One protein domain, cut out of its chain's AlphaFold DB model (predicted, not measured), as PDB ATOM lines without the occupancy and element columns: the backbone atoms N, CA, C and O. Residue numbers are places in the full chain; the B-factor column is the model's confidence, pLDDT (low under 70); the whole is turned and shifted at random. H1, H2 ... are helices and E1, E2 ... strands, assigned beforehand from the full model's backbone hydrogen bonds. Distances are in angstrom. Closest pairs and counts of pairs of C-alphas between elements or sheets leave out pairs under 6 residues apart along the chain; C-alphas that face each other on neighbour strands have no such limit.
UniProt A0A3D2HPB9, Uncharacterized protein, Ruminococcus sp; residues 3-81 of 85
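This is residues 3 to 81 of the 85 residues of an uncharacterized protein of Ruminococcus sp (UniProt A0A3D2HPB9). A strongly twisted sheet of five short strands is the middle of this domain, with helix H1 packed on one of its faces and helix H3 on the other. The small helix H2 follows H1 away from the sheet, and a long link leads back from it to edge strand E3. The printed part has 79 residues with three named helices and five named strands, in the order E1 E2 H1 H2 E3 H3 E4 E5; the sheet runs E3 E1 E2 E5 E4, all antiparallel, and the class is mixed, helices and strands. It is compact, with a radius of gyration of the C-alphas of 12.3 A and spans of 35 by 25 by 20 A.

Begin in the sheet: find C-alpha 3 at (-17.693, 19.130, 11.618), where E1, residues 3 to 6, begins and runs 10.8 A. E2 is residues 14 to 17, 10.0 A; E3 is residues 48 to 51, 9.5 A; E4 is residues 68 to 70, 7.0 A. E5, residues 77 to 80, runs 10.1 A and ends with C-alpha 80 at (-19.744, 25.314, 3.730). Look next for H1, residues 20 to 27, 10.5 A long from C-alpha 20 at (-11.455, 15.128, 15.467). H2 is residues 32 to 36, 6.0 A, and H3 is residues 54 to 61, 10.1 A.

In the hairpin E1 and E2, look for N 4 and O 15, 2.9 A apart. Between E3 and E1, N 49 and O 5 are within hydrogen-bond range at 2.9 A. Between E2 and E5, find N 16 and O 78 at 2.8 A, and in the hairpin E4 and E5, N 79 and O 69 at 2.7 A. H1 is on the sheet at a height of 7.8 A, over E1 and along the strands, at 5 degrees to E1 on the local plane; its closest C-alphas to E3 are those of Val 27 and Arg 48, 5.0 A. H3 is on the opposite face at a height of 8.8 A, over E2 and across the strands, at 88 degrees to E2 on the local plane; its closest C-alphas to E5 are those of Val 60 and Tyr 80, 7.3 A. H2 is not on the sheet and is close to H1 but not clearly touching, the closest C-alphas being those of Trp 26 and Ser 34, 7.8 A. E2, H1, H2 and E3 form a split strand-helix-strand unit, two strands of one sheet that are not neighbours, with helices between them along the chain and E1 between them in the sheet, and its crossover is right-handed. In H1, H2 and H3 every O i to N i+4 pair is within hydrogen-bond range.

The two C-alphas farthest apart are those of Asp 42 and Lys 64, 36.0 A. The printed part has no cut, and the link from H2 to E3, 11 residues, is long. The mean pLDDT of the printed part is 90.4; look at residues 9 to 11, between E1 and E2, for the three residues under 70.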
ATOM      1  N   TYR A   3     -16.982  17.895  11.929       96.12
ATOM      2  CA  TYR A   3     -17.693  19.130  11.618       96.12
ATOM      3  C   TYR A   3     -17.926  19.990  12.860       96.12
ATOM      4  O   TYR A   3     -18.086  19.483  13.978       96.12
ATOM      5  N   ALA A   4     -17.940  21.304  12.655       95.56
ATOM      6  CA  ALA A   4     -18.310  22.296  13.654       95.56
ATOM      7  C   ALA A   4     -19.126  23.428  13.023       95.56
ATOM      8  O   ALA A   4     -19.164  23.596  11.806       95.56
ATOM      9  N   THR A   5     -19.796  24.205  13.864       93.81
ATOM     10  CA  THR A   5     -20.550  25.393  13.458       93.81
ATOM     11  C   THR A   5     -20.548  26.428  14.582       93.81
ATOM     12  O   THR A   5     -20.081  26.165  15.694       93.81
ATOM     13  N   PHE A   6     -21.081  27.611  14.304       90.31
ATOM     14  CA  PHE A   6     -21.309  28.633  15.316       90.31
ATOM     15  C   PHE A   6     -22.623  28.366  16.057       90.31
ATOM     16  O   PHE A   6     -23.690  28.201  15.458       90.31
ATOM     17  N   LYS A   7     -22.560  28.329  17.387       83.12
ATOM     18  CA  LYS A   7     -23.711  28.069  18.251       83.12
ATOM     19  C   LYS A   7     -24.731  29.204  18.135       83.12
ATOM     20  O   LYS A   7     -24.387  30.376  18.035       83.12
ATOM     21  N   GLY A   8     -26.018  28.857  18.170       71.31
ATOM     22  CA  GLY A   8     -27.115  29.834  18.135       71.31
ATOM     23  C   GLY A   8     -27.478  30.343  16.735       71.31
ATOM     24  O   GLY A   8     -28.549  30.925  16.564       71.31
ATOM     25  N   LEU A   9     -26.670  30.049  15.713       69.62
ATOM     26  CA  LEU A   9     -26.995  30.348  14.322       69.62
ATOM     27  C   LEU A   9     -27.672  29.132  13.675       69.62
ATOM     28  O   LEU A   9     -27.019  28.217  13.189       69.62
ATOM     29  N   LYS A  10     -29.014  29.124  13.622       60.84
ATOM     30  CA  LYS A  10     -29.804  28.030  13.001       60.84
ATOM     31  C   LYS A  10     -29.420  27.735  11.537       60.84
ATOM     32  O   LYS A  10     -29.659  26.632  11.047       60.84
ATOM     33  N   LYS A  11     -28.846  28.719  10.839       68.62
ATOM     34  CA  LYS A  11     -28.302  28.611   9.476       68.62
ATOM     35  C   LYS A  11     -26.810  28.971   9.419       68.62
ATOM     36  O   LYS A  11     -26.359  29.487   8.409       68.62
ATOM     37  N   GLY A  12     -26.076  28.750  10.510       80.94
ATOM     38  CA  GLY A  12     -24.646  29.035  10.562       80.94
ATOM     39  C   GLY A  12     -23.863  28.203   9.555       80.94
ATOM     40  O   GLY A  12     -24.273  27.092   9.198       80.94
ATOM     41  N   ASP A  13     -22.740  28.755   9.112       91.12
ATOM     42  CA  ASP A  13     -21.798  28.071   8.236       91.12
ATOM     43  C   ASP A  13     -21.215  26.838   8.944       91.12
ATOM     44  O   ASP A  13     -21.171  26.763  10.180       91.12
ATOM     45  N   ILE A  14     -20.809  25.843   8.159       94.00
ATOM     46  CA  ILE A  14     -20.235  24.597   8.678       94.00
ATOM     47  C   ILE A  14     -18.750  24.567   8.340       94.00
ATOM     48  O   ILE A  14     -18.386  24.693   7.175       94.00
ATOM     49  N   ALA A  15     -17.913  24.355   9.349       95.62
ATOM     50  CA  ALA A  15     -16.494  24.071   9.193       95.62
ATOM     51  C   ALA A  15     -16.264  22.554   9.156       95.62
ATOM     52  O   ALA A  15     -16.790  21.821   9.995       95.62
ATOM     53  N   GLU A  16     -15.470  22.090   8.198       97.38
ATOM     54  CA  GLU A  16     -15.027  20.709   8.022       97.38
ATOM     55  C   GLU A  16     -13.537  20.587   8.325       97.38
ATOM     56  O   GLU A  16     -12.725  21.388   7.863       97.38
ATOM     57  N   PHE A  17     -13.201  19.537   9.068       97.44
ATOM     58  CA  PHE A  17     -11.861  19.215   9.536       97.44
ATOM     59  C   PHE A  17     -11.512  17.767   9.182       97.44
ATOM     60  O   PHE A  17     -12.372  16.871   9.181       97.44
ATOM     61  N   ASN A  18     -10.225  17.513   8.948       96.31
ATOM     62  CA  ASN A  18      -9.723  16.176   8.628       96.31
ATOM     63  C   ASN A  18      -9.760  15.252   9.850       96.31
ATOM     64  O   ASN A  18     -10.115  14.074   9.737       96.31
ATOM     65  N   THR A  19      -9.428  15.786  11.026       97.06
ATOM     66  CA  THR A  19      -9.366  15.031  12.277       97.06
ATOM     67  C   THR A  19     -10.284  15.600  13.354       97.06
ATOM     68  O   THR A  19     -10.638  16.778  13.365       97.06
ATOM     69  N   LYS A  20     -10.658  14.735  14.303       96.69
ATOM     70  CA  LYS A  20     -11.455  15.128  15.467       96.69
ATOM     71  C   LYS A  20     -10.721  16.159  16.318       96.69
ATOM     72  O   LYS A  20     -11.348  17.086  16.809       96.69
ATOM     73  N   GLN A  21      -9.410  15.976  16.470       96.94
ATOM     74  CA  GLN A  21      -8.566  16.838  17.284       96.94
ATOM     75  C   GLN A  21      -8.569  18.271  16.752       96.94
ATOM     76  O   GLN A  21      -8.839  19.179  17.520       96.94
ATOM     77  N   GLU A  22      -8.387  18.471  15.444       96.62
ATOM     78  CA  GLU A  22      -8.429  19.811  14.837       96.62
ATOM     79  C   GLU A  22      -9.783  20.501  15.051       96.62
ATOM     80  O   GLU A  22      -9.839  21.678  15.402       96.62
ATOM     81  N   ARG A  23     -10.883  19.753  14.891       97.12
ATOM     82  CA  ARG A  23     -12.242  20.249  15.142       97.12
ATOM     83  C   ARG A  23     -12.424  20.644  16.604       97.12
ATOM     84  O   ARG A  23     -12.971  21.705  16.894       97.12
ATOM     85  N   ASP A  24     -11.987  19.787  17.523       96.81
ATOM     86  CA  ASP A  24     -12.103  20.023  18.960       96.81
ATOM     87  C   ASP A  24     -11.205  21.197  19.398       96.81
ATOM     88  O   ASP A  24     -11.640  22.019  20.204       96.81
ATOM     89  N   ASP A  25     -10.000  21.340  18.845       95.81
ATOM     90  CA  ASP A  25      -9.113  22.477  19.110       95.81
ATOM     91  C   ASP A  25      -9.738  23.782  18.625       95.81
ATOM     92  O   ASP A  25      -9.812  24.741  19.391       95.81
ATOM     93  N   TRP A  26     -10.298  23.800  17.415       95.12
ATOM     94  CA  TRP A  26     -11.007  24.969  16.903       95.12
ATOM     95  C   TRP A  26     -12.232  25.337  17.753       95.12
ATOM     96  O   TRP A  26     -12.425  26.502  18.096       95.12
ATOM     97  N   VAL A  27     -13.049  24.360  18.162       95.00
ATOM     98  CA  VAL A  27     -14.210  24.601  19.045       95.00
ATOM     99  C   VAL A  27     -13.784  25.189  20.394       95.00
ATOM    100  O   VAL A  27     -14.495  26.020  20.953       95.00
ATOM    101  N   ASN A  28     -12.618  24.786  20.903       94.25
ATOM    102  CA  ASN A  28     -12.084  25.234  22.188       94.25
ATOM    103  C   ASN A  28     -11.077  26.391  22.073       94.25
ATOM    104  O   ASN A  28     -10.391  26.669  23.055       94.25
ATOM    105  N   PHE A  29     -10.994  27.061  20.916       93.50
ATOM    106  CA  PHE A  29     -10.096  28.201  20.679       93.50
ATOM    107  C   PHE A  29      -8.603  27.882  20.891       93.50
ATOM    108  O   PHE A  29      -7.811  28.738  21.270       93.50
ATOM    109  N   LYS A  30      -8.213  26.631  20.643       94.62
ATOM    110  CA  LYS A  30      -6.826  26.145  20.689       94.62
ATOM    111  C   LYS A  30      -6.188  26.031  19.306       94.62
ATOM    112  O   LYS A  30      -5.069  25.542  19.200       94.62
ATOM    113  N   ASP A  31      -6.901  26.428  18.254       92.25
ATOM    114  CA  ASP A  31      -6.335  26.545  16.914       92.25
ATOM    115  C   ASP A  31      -5.340  27.716  16.825       92.25
ATOM    116  O   ASP A  31      -5.447  28.697  17.567       92.25
ATOM    117  N   ASP A  32      -4.395  27.621  15.888       90.50
ATOM    118  CA  ASP A  32      -3.303  28.590  15.729       90.50
ATOM    119  C   ASP A  32      -3.803  30.030  15.541       90.50
ATOM    120  O   ASP A  32      -3.195  30.968  16.059       90.50
ATOM    121  N   PHE A  33      -4.922  30.219  14.835       89.88
ATOM    122  CA  PHE A  33      -5.488  31.545  14.604       89.88
ATOM    123  C   PHE A  33      -6.051  32.137  15.895       89.88
ATOM    124  O   PHE A  33      -5.743  33.282  16.222       89.88
ATOM    125  N   SER A  34      -6.829  31.362  16.655       91.38
ATOM    126  CA  SER A  34      -7.376  31.816  17.938       91.38
ATOM    127  C   SER A  34      -6.274  32.163  18.935       91.38
ATOM    128  O   SER A  34      -6.358  33.206  19.574       91.38
ATOM    129  N   ILE A  35      -5.208  31.361  18.999       90.31
ATOM    130  CA  ILE A  35      -4.033  31.660  19.830       90.31
ATOM    131  C   ILE A  35      -3.347  32.950  19.358       90.31
ATOM    132  O   ILE A  35      -2.979  33.789  20.177       90.31
ATOM    133  N   PHE A  36      -3.186  33.133  18.044       90.69
ATOM    134  CA  PHE A  36      -2.528  34.307  17.471       90.69
ATOM    135  C   PHE A  36      -3.259  35.621  17.783       90.69
ATOM    136  O   PHE A  36      -2.607  36.632  18.044       90.69
ATOM    137  N   VAL A  37      -4.595  35.615  17.769       89.69
ATOM    138  CA  VAL A  37      -5.415  36.808  18.051       89.69
ATOM    139  C   VAL A  37      -5.892  36.903  19.506       89.69
ATOM    140  O   VAL A  37      -6.709  37.771  19.804       89.69
ATOM    141  N   ASP A  38      -5.394  36.033  20.392       88.50
ATOM    142  CA  ASP A  38      -5.802  35.927  21.804       88.50
ATOM    143  C   ASP A  38      -7.328  35.776  21.980       88.50
ATOM    144  O   ASP A  38      -7.944  36.352  22.875       88.50
ATOM    145  N   ASN A  39      -7.964  35.014  21.086       86.25
ATOM    146  CA  ASN A  39      -9.384  34.693  21.182       86.25
ATOM    147  C   ASN A  39      -9.605  33.505  22.120       86.25
ATOM    148  O   ASN A  39      -8.962  32.464  22.009       86.25
ATOM    149  N   ALA A  40     -10.606  33.639  22.974       84.06
ATOM    150  CA  ALA A  40     -11.042  32.669  23.955       84.06
ATOM    151  C   ALA A  40     -12.582  32.651  24.028       84.06
ATOM    152  O   ALA A  40     -13.252  33.565  23.531       84.06
ATOM    153  N   PRO A  41     -13.185  31.621  24.649       83.38
ATOM    154  CA  PRO A  41     -14.640  31.524  24.765       83.38
ATOM    155  C   PRO A  41     -15.321  32.732  25.426       83.38
ATOM    156  O   PRO A  41     -16.500  32.965  25.186       83.38
ATOM    157  N   ASP A  42     -14.612  33.475  26.275       84.62
ATOM    158  CA  ASP A  42     -15.129  34.619  27.030       84.62
ATOM    159  C   ASP A  42     -15.011  35.964  26.293       84.62
ATOM    160  O   ASP A  42     -15.697  36.918  26.664       84.62
ATOM    161  N   ASN A  43     -14.186  36.043  25.244       81.06
ATOM    162  CA  ASN A  43     -13.983  37.261  24.457       81.06
ATOM    163  C   ASN A  43     -14.436  37.136  22.989       81.06
ATOM    164  O   ASN A  43     -14.522  38.142  22.281       81.06
ATOM    165  N   CYS A  44     -14.783  35.930  22.531       81.81
ATOM    166  CA  CYS A  44     -15.298  35.727  21.187       81.81
ATOM    167  C   CYS A  44     -16.802  36.015  21.105       81.81
ATOM    168  O   CYS A  44     -17.607  35.466  21.853       81.81
ATOM    169  N   VAL A  45     -17.198  36.829  20.123       79.62
ATOM    170  CA  VAL A  45     -18.610  37.159  19.848       79.62
ATOM    171  C   VAL A  45     -19.416  35.927  19.425       79.62
ATOM    172  O   VAL A  45     -20.620  35.858  19.672       79.62
ATOM    173  N   PHE A  46     -18.765  34.956  18.784       80.31
ATOM    174  CA  PHE A  46     -19.413  33.764  18.256       80.31
ATOM    175  C   PHE A  46     -18.949  32.525  19.015       80.31
ATOM    176  O   PHE A  46     -17.815  32.071  18.868       80.31
ATOM    177  N   GLU A  47     -19.857  31.938  19.794       86.50
ATOM    178  CA  GLU A  47     -19.636  30.622  20.383       86.50
ATOM    179  C   GLU A  47     -19.488  29.568  19.274       86.50
ATOM    180  O   GLU A  47     -20.232  29.562  18.290       86.50
ATOM    181  N   ARG A  48     -18.542  28.645  19.446       92.50
ATOM    182  CA  ARG A  48     -18.274  27.538  18.522       92.50
ATOM    183  C   ARG A  48     -18.796  26.241  19.128       92.50
ATOM    184  O   ARG A  48     -18.751  26.059  20.343       92.50
ATOM    185  N   MET A  49     -19.297  25.329  18.304       93.81
ATOM    186  CA  MET A  49     -19.744  24.017  18.765       93.81
ATOM    187  C   MET A  49     -19.434  22.920  17.756       93.81
ATOM    188  O   MET A  49     -19.485  23.136  16.546       93.81
ATOM    189  N   ALA A  50     -19.159  21.722  18.269       95.88
ATOM    190  CA  ALA A  50     -19.140  20.519  17.456       95.88
ATOM    191  C   ALA A  50     -20.521  20.298  16.820       95.88
ATOM    192  O   ALA A  50     -21.552  20.474  17.473       95.88
ATOM    193  N   LEU A  51     -20.524  19.921  15.545       93.94
ATOM    194  CA  LEU A  51     -21.717  19.507  14.828       93.94
ATOM    195  C   LEU A  51     -21.620  18.000  14.611       93.94
ATOM    196  O   LEU A  51     -20.836  17.548  13.782       93.94
ATOM    197  N   ASP A  52     -22.404  17.246  15.378       92.81
ATOM    198  CA  ASP A  52     -22.447  15.779  15.319       92.81
ATOM    199  C   ASP A  52     -23.799  15.258  14.772       92.81
ATOM    200  O   ASP A  52     -24.021  14.054  14.700       92.81
ATOM    201  N   ASP A  53     -24.714  16.158  14.386       91.75
ATOM    202  CA  ASP A  53     -26.005  15.812  13.777       91.75
ATOM    203  C   ASP A  53     -25.804  15.395  12.309       91.75
ATOM    204  O   ASP A  53     -25.594  16.235  11.427       91.75
ATOM    205  N   GLU A  54     -25.838  14.084  12.059       91.19
ATOM    206  CA  GLU A  54     -25.579  13.492  10.743       91.19
ATOM    207  C   GLU A  54     -26.564  13.958   9.667       91.19
ATOM    208  O   GLU A  54     -26.162  14.132   8.517       91.19
ATOM    209  N   ASP A  55     -27.829  14.205  10.012       91.12
ATOM    210  CA  ASP A  55     -28.833  14.649   9.044       91.12
ATOM    211  C   ASP A  55     -28.525  16.073   8.577       91.12
ATOM    212  O   ASP A  55     -28.556  16.370   7.379       91.12
ATOM    213  N   VAL A  56     -28.170  16.967   9.506       88.88
ATOM    214  CA  VAL A  56     -27.752  18.335   9.165       88.88
ATOM    215  C   VAL A  56     -26.485  18.318   8.315       88.88
ATOM    216  O   VAL A  56     -26.426  19.016   7.301       88.88
ATOM    217  N   ILE A  57     -25.495  17.509   8.698       91.31
ATOM    218  CA  ILE A  57     -24.238  17.381   7.953       91.31
ATOM    219  C   ILE A  57     -24.520  16.882   6.536       91.31
ATOM    220  O   ILE A  57     -24.115  17.526   5.569       91.31
ATOM    221  N   ASN A  58     -25.259  15.781   6.391       91.31
ATOM    222  CA  ASN A  58     -25.547  15.175   5.094       91.31
ATOM    223  C   ASN A  58     -26.328  16.111   4.172       91.31
ATOM    224  O   ASN A  58     -26.049  16.140   2.973       91.31
ATOM    225  N   ASN A  59     -27.264  16.892   4.716       90.69
ATOM    226  CA  ASN A  59     -28.034  17.864   3.942       90.69
ATOM    227  C   ASN A  59     -27.173  18.995   3.369       90.69
ATOM    228  O   ASN A  59     -27.528  19.556   2.340       90.69
ATOM    229  N   VAL A  60     -26.063  19.344   4.023       90.50
ATOM    230  CA  VAL A  60     -25.196  20.451   3.594       90.50
ATOM    231  C   VAL A  60     -24.025  19.949   2.761       90.50
ATOM    232  O   VAL A  60     -23.749  20.488   1.695       90.50
ATOM    233  N   VAL A  61     -23.350  18.898   3.219       89.81
ATOM    234  CA  VAL A  61     -22.138  18.369   2.579       89.81
ATOM    235  C   VAL A  61     -22.443  17.733   1.222       89.81
ATOM    236  O   VAL A  61     -21.631  17.828   0.305       89.81
ATOM    237  N   ASN A  62     -23.619  17.115   1.062       91.12
ATOM    238  CA  ASN A  62     -24.017  16.498  -0.207       91.12
ATOM    239  C   ASN A  62     -24.754  17.459  -1.155       91.12
ATOM    240  O   ASN A  62     -25.045  17.086  -2.297       91.12
ATOM    241  N   ASP A  63     -25.057  18.682  -0.716       90.06
ATOM    242  CA  ASP A  63     -25.661  19.697  -1.572       90.06
ATOM    243  C   ASP A  63     -24.608  20.273  -2.528       90.06
ATOM    244  O   ASP A  63     -23.739  21.058  -2.156       90.06
ATOM    245  N   LYS A  64     -24.709  19.900  -3.807       87.44
ATOM    246  CA  LYS A  64     -23.794  20.353  -4.869       87.44
ATOM    247  C   LYS A  64     -23.888  21.850  -5.169       87.44
ATOM    248  O   LYS A  64     -23.047  22.363  -5.902       87.44
ATOM    249  N   THR A  65     -24.926  22.521  -4.680       89.69
ATOM    250  CA  THR A  65     -25.121  23.962  -4.850       89.69
ATOM    251  C   THR A  65     -24.557  24.768  -3.687       89.69
ATOM    252  O   THR A  65     -24.435  25.986  -3.807       89.69
ATOM    253  N   MET A  66     -24.166  24.101  -2.596       91.25
ATOM    254  CA  MET A  66     -23.595  24.742  -1.421       91.25
ATOM    255  C   MET A  66     -22.245  25.385  -1.767       91.25
ATOM    256  O   MET A  66     -21.312  24.670  -2.151       91.25
ATOM    257  N   PRO A  67     -22.096  26.714  -1.622       93.06
ATOM    258  CA  PRO A  67     -20.805  27.355  -1.800       93.06
ATOM    259  C   PRO A  67     -19.830  26.869  -0.729       93.06
ATOM    260  O   PRO A  67     -20.175  26.779   0.451       93.06
ATOM    261  N   THR A  68     -18.597  26.590  -1.140       94.88
ATOM    262  CA  THR A  68     -17.532  26.204  -0.214       94.88
ATOM    263  C   THR A  68     -16.322  27.102  -0.359       94.88
ATOM    264  O   THR A  68     -15.992  27.505  -1.474       94.88
ATOM    265  N   GLN A  69     -15.624  27.344   0.744       95.25
ATOM    266  CA  GLN A  69     -14.400  28.136   0.778       95.25
ATOM    267  C   GLN A  69     -13.344  27.433   1.629       95.25
ATOM    268  O   GLN A  69     -13.660  26.856   2.664       95.25
ATOM    269  N   GLN A  70     -12.091  27.472   1.192       96.94
ATOM    270  CA  GLN A  70     -10.963  27.076   2.030       96.94
ATOM    271  C   GLN A  70     -10.628  28.235   2.971       96.94
ATOM    272  O   GLN A  70     -10.560  29.371   2.509       96.94
ATOM    273  N   ASP A  71     -10.446  27.970   4.262       93.56
ATOM    274  CA  ASP A  71     -10.046  29.013   5.208       93.56
ATOM    275  C   ASP A  71      -8.627  29.519   4.893       93.56
ATOM    276  O   ASP A  71      -7.707  28.724   4.674       93.56
ATOM    277  N   ASP A  72      -8.469  30.842   4.851       90.25
ATOM    278  CA  ASP A  72      -7.215  31.506   4.480       90.25
ATOM    279  C   ASP A  72      -6.164  31.452   5.606       90.25
ATOM    280  O   ASP A  72      -4.963  31.501   5.333       90.25
ATOM    281  N   PHE A  73      -6.600  31.351   6.866       88.31
ATOM    282  CA  PHE A  73      -5.732  31.321   8.048       88.31
ATOM    283  C   PHE A  73      -5.520  29.907   8.582       88.31
ATOM    284  O   PHE A  73      -4.461  29.617   9.138       88.31
ATOM    285  N   LEU A  74      -6.506  29.030   8.396       90.88
ATOM    286  CA  LEU A  74      -6.471  27.630   8.802       90.88
ATOM    287  C   LEU A  74      -6.623  26.722   7.568       90.88
ATOM    288  O   LEU A  74      -7.709  26.209   7.305       90.88
ATOM    289  N   PRO A  75      -5.550  26.452   6.799       91.44
ATOM    290  CA  PRO A  75      -5.626  25.699   5.539       91.44
ATOM    291  C   PRO A  75      -6.143  24.254   5.661       91.44
ATOM    292  O   PRO A  75      -6.342  23.573   4.659       91.44
ATOM    293  N   ASN A  76      -6.327  23.754   6.880       91.12
ATOM    294  CA  ASN A  76      -6.947  22.469   7.182       91.12
ATOM    295  C   ASN A  76      -8.477  22.545   7.359       91.12
ATOM    296  O   ASN A  76      -9.105  21.503   7.543       91.12
ATOM    297  N   VAL A  77      -9.072  23.742   7.288       96.19
ATOM    298  CA  VAL A  77     -10.501  23.990   7.516       96.19
ATOM    299  C   VAL A  77     -11.207  24.385   6.228       96.19
ATOM    300  O   VAL A  77     -10.914  25.416   5.628       96.19
ATOM    301  N   LYS A  78     -12.188  23.584   5.817       96.88
ATOM    302  CA  LYS A  78     -13.062  23.902   4.682       96.88
ATOM    303  C   LYS A  78     -14.428  24.359   5.187       96.88
ATOM    304  O   LYS A  78     -15.062  23.670   5.977       96.88
ATOM    305  N   TRP A  79     -14.914  25.479   4.680       95.56
ATOM    306  CA  TRP A  79     -16.214  26.049   5.011       95.56
ATOM    307  C   TRP A  79     -17.288  25.670   3.992       95.56
ATOM    308  O   TRP A  79     -17.043  25.709   2.788       95.56
ATOM    309  N   TYR A  80     -18.491  25.372   4.481       94.69
ATOM    310  CA  TYR A  80     -19.744  25.314   3.730       94.69
ATOM    311  C   TYR A  80     -20.592  26.529   4.129       94.69
ATOM    312  O   TYR A  80     -21.012  26.644   5.286       94.69
ATOM    313  N   LEU A  81     -20.816  27.443   3.185       91.50
ATOM    314  CA  LEU A  81     -21.355  28.781   3.442       91.50
ATOM    315  C   LEU A  81     -22.879  28.789   3.283       91.50
ATOM    316  O   LEU A  81     -23.406  28.855   2.172       91.50
TER     317      LEU A  81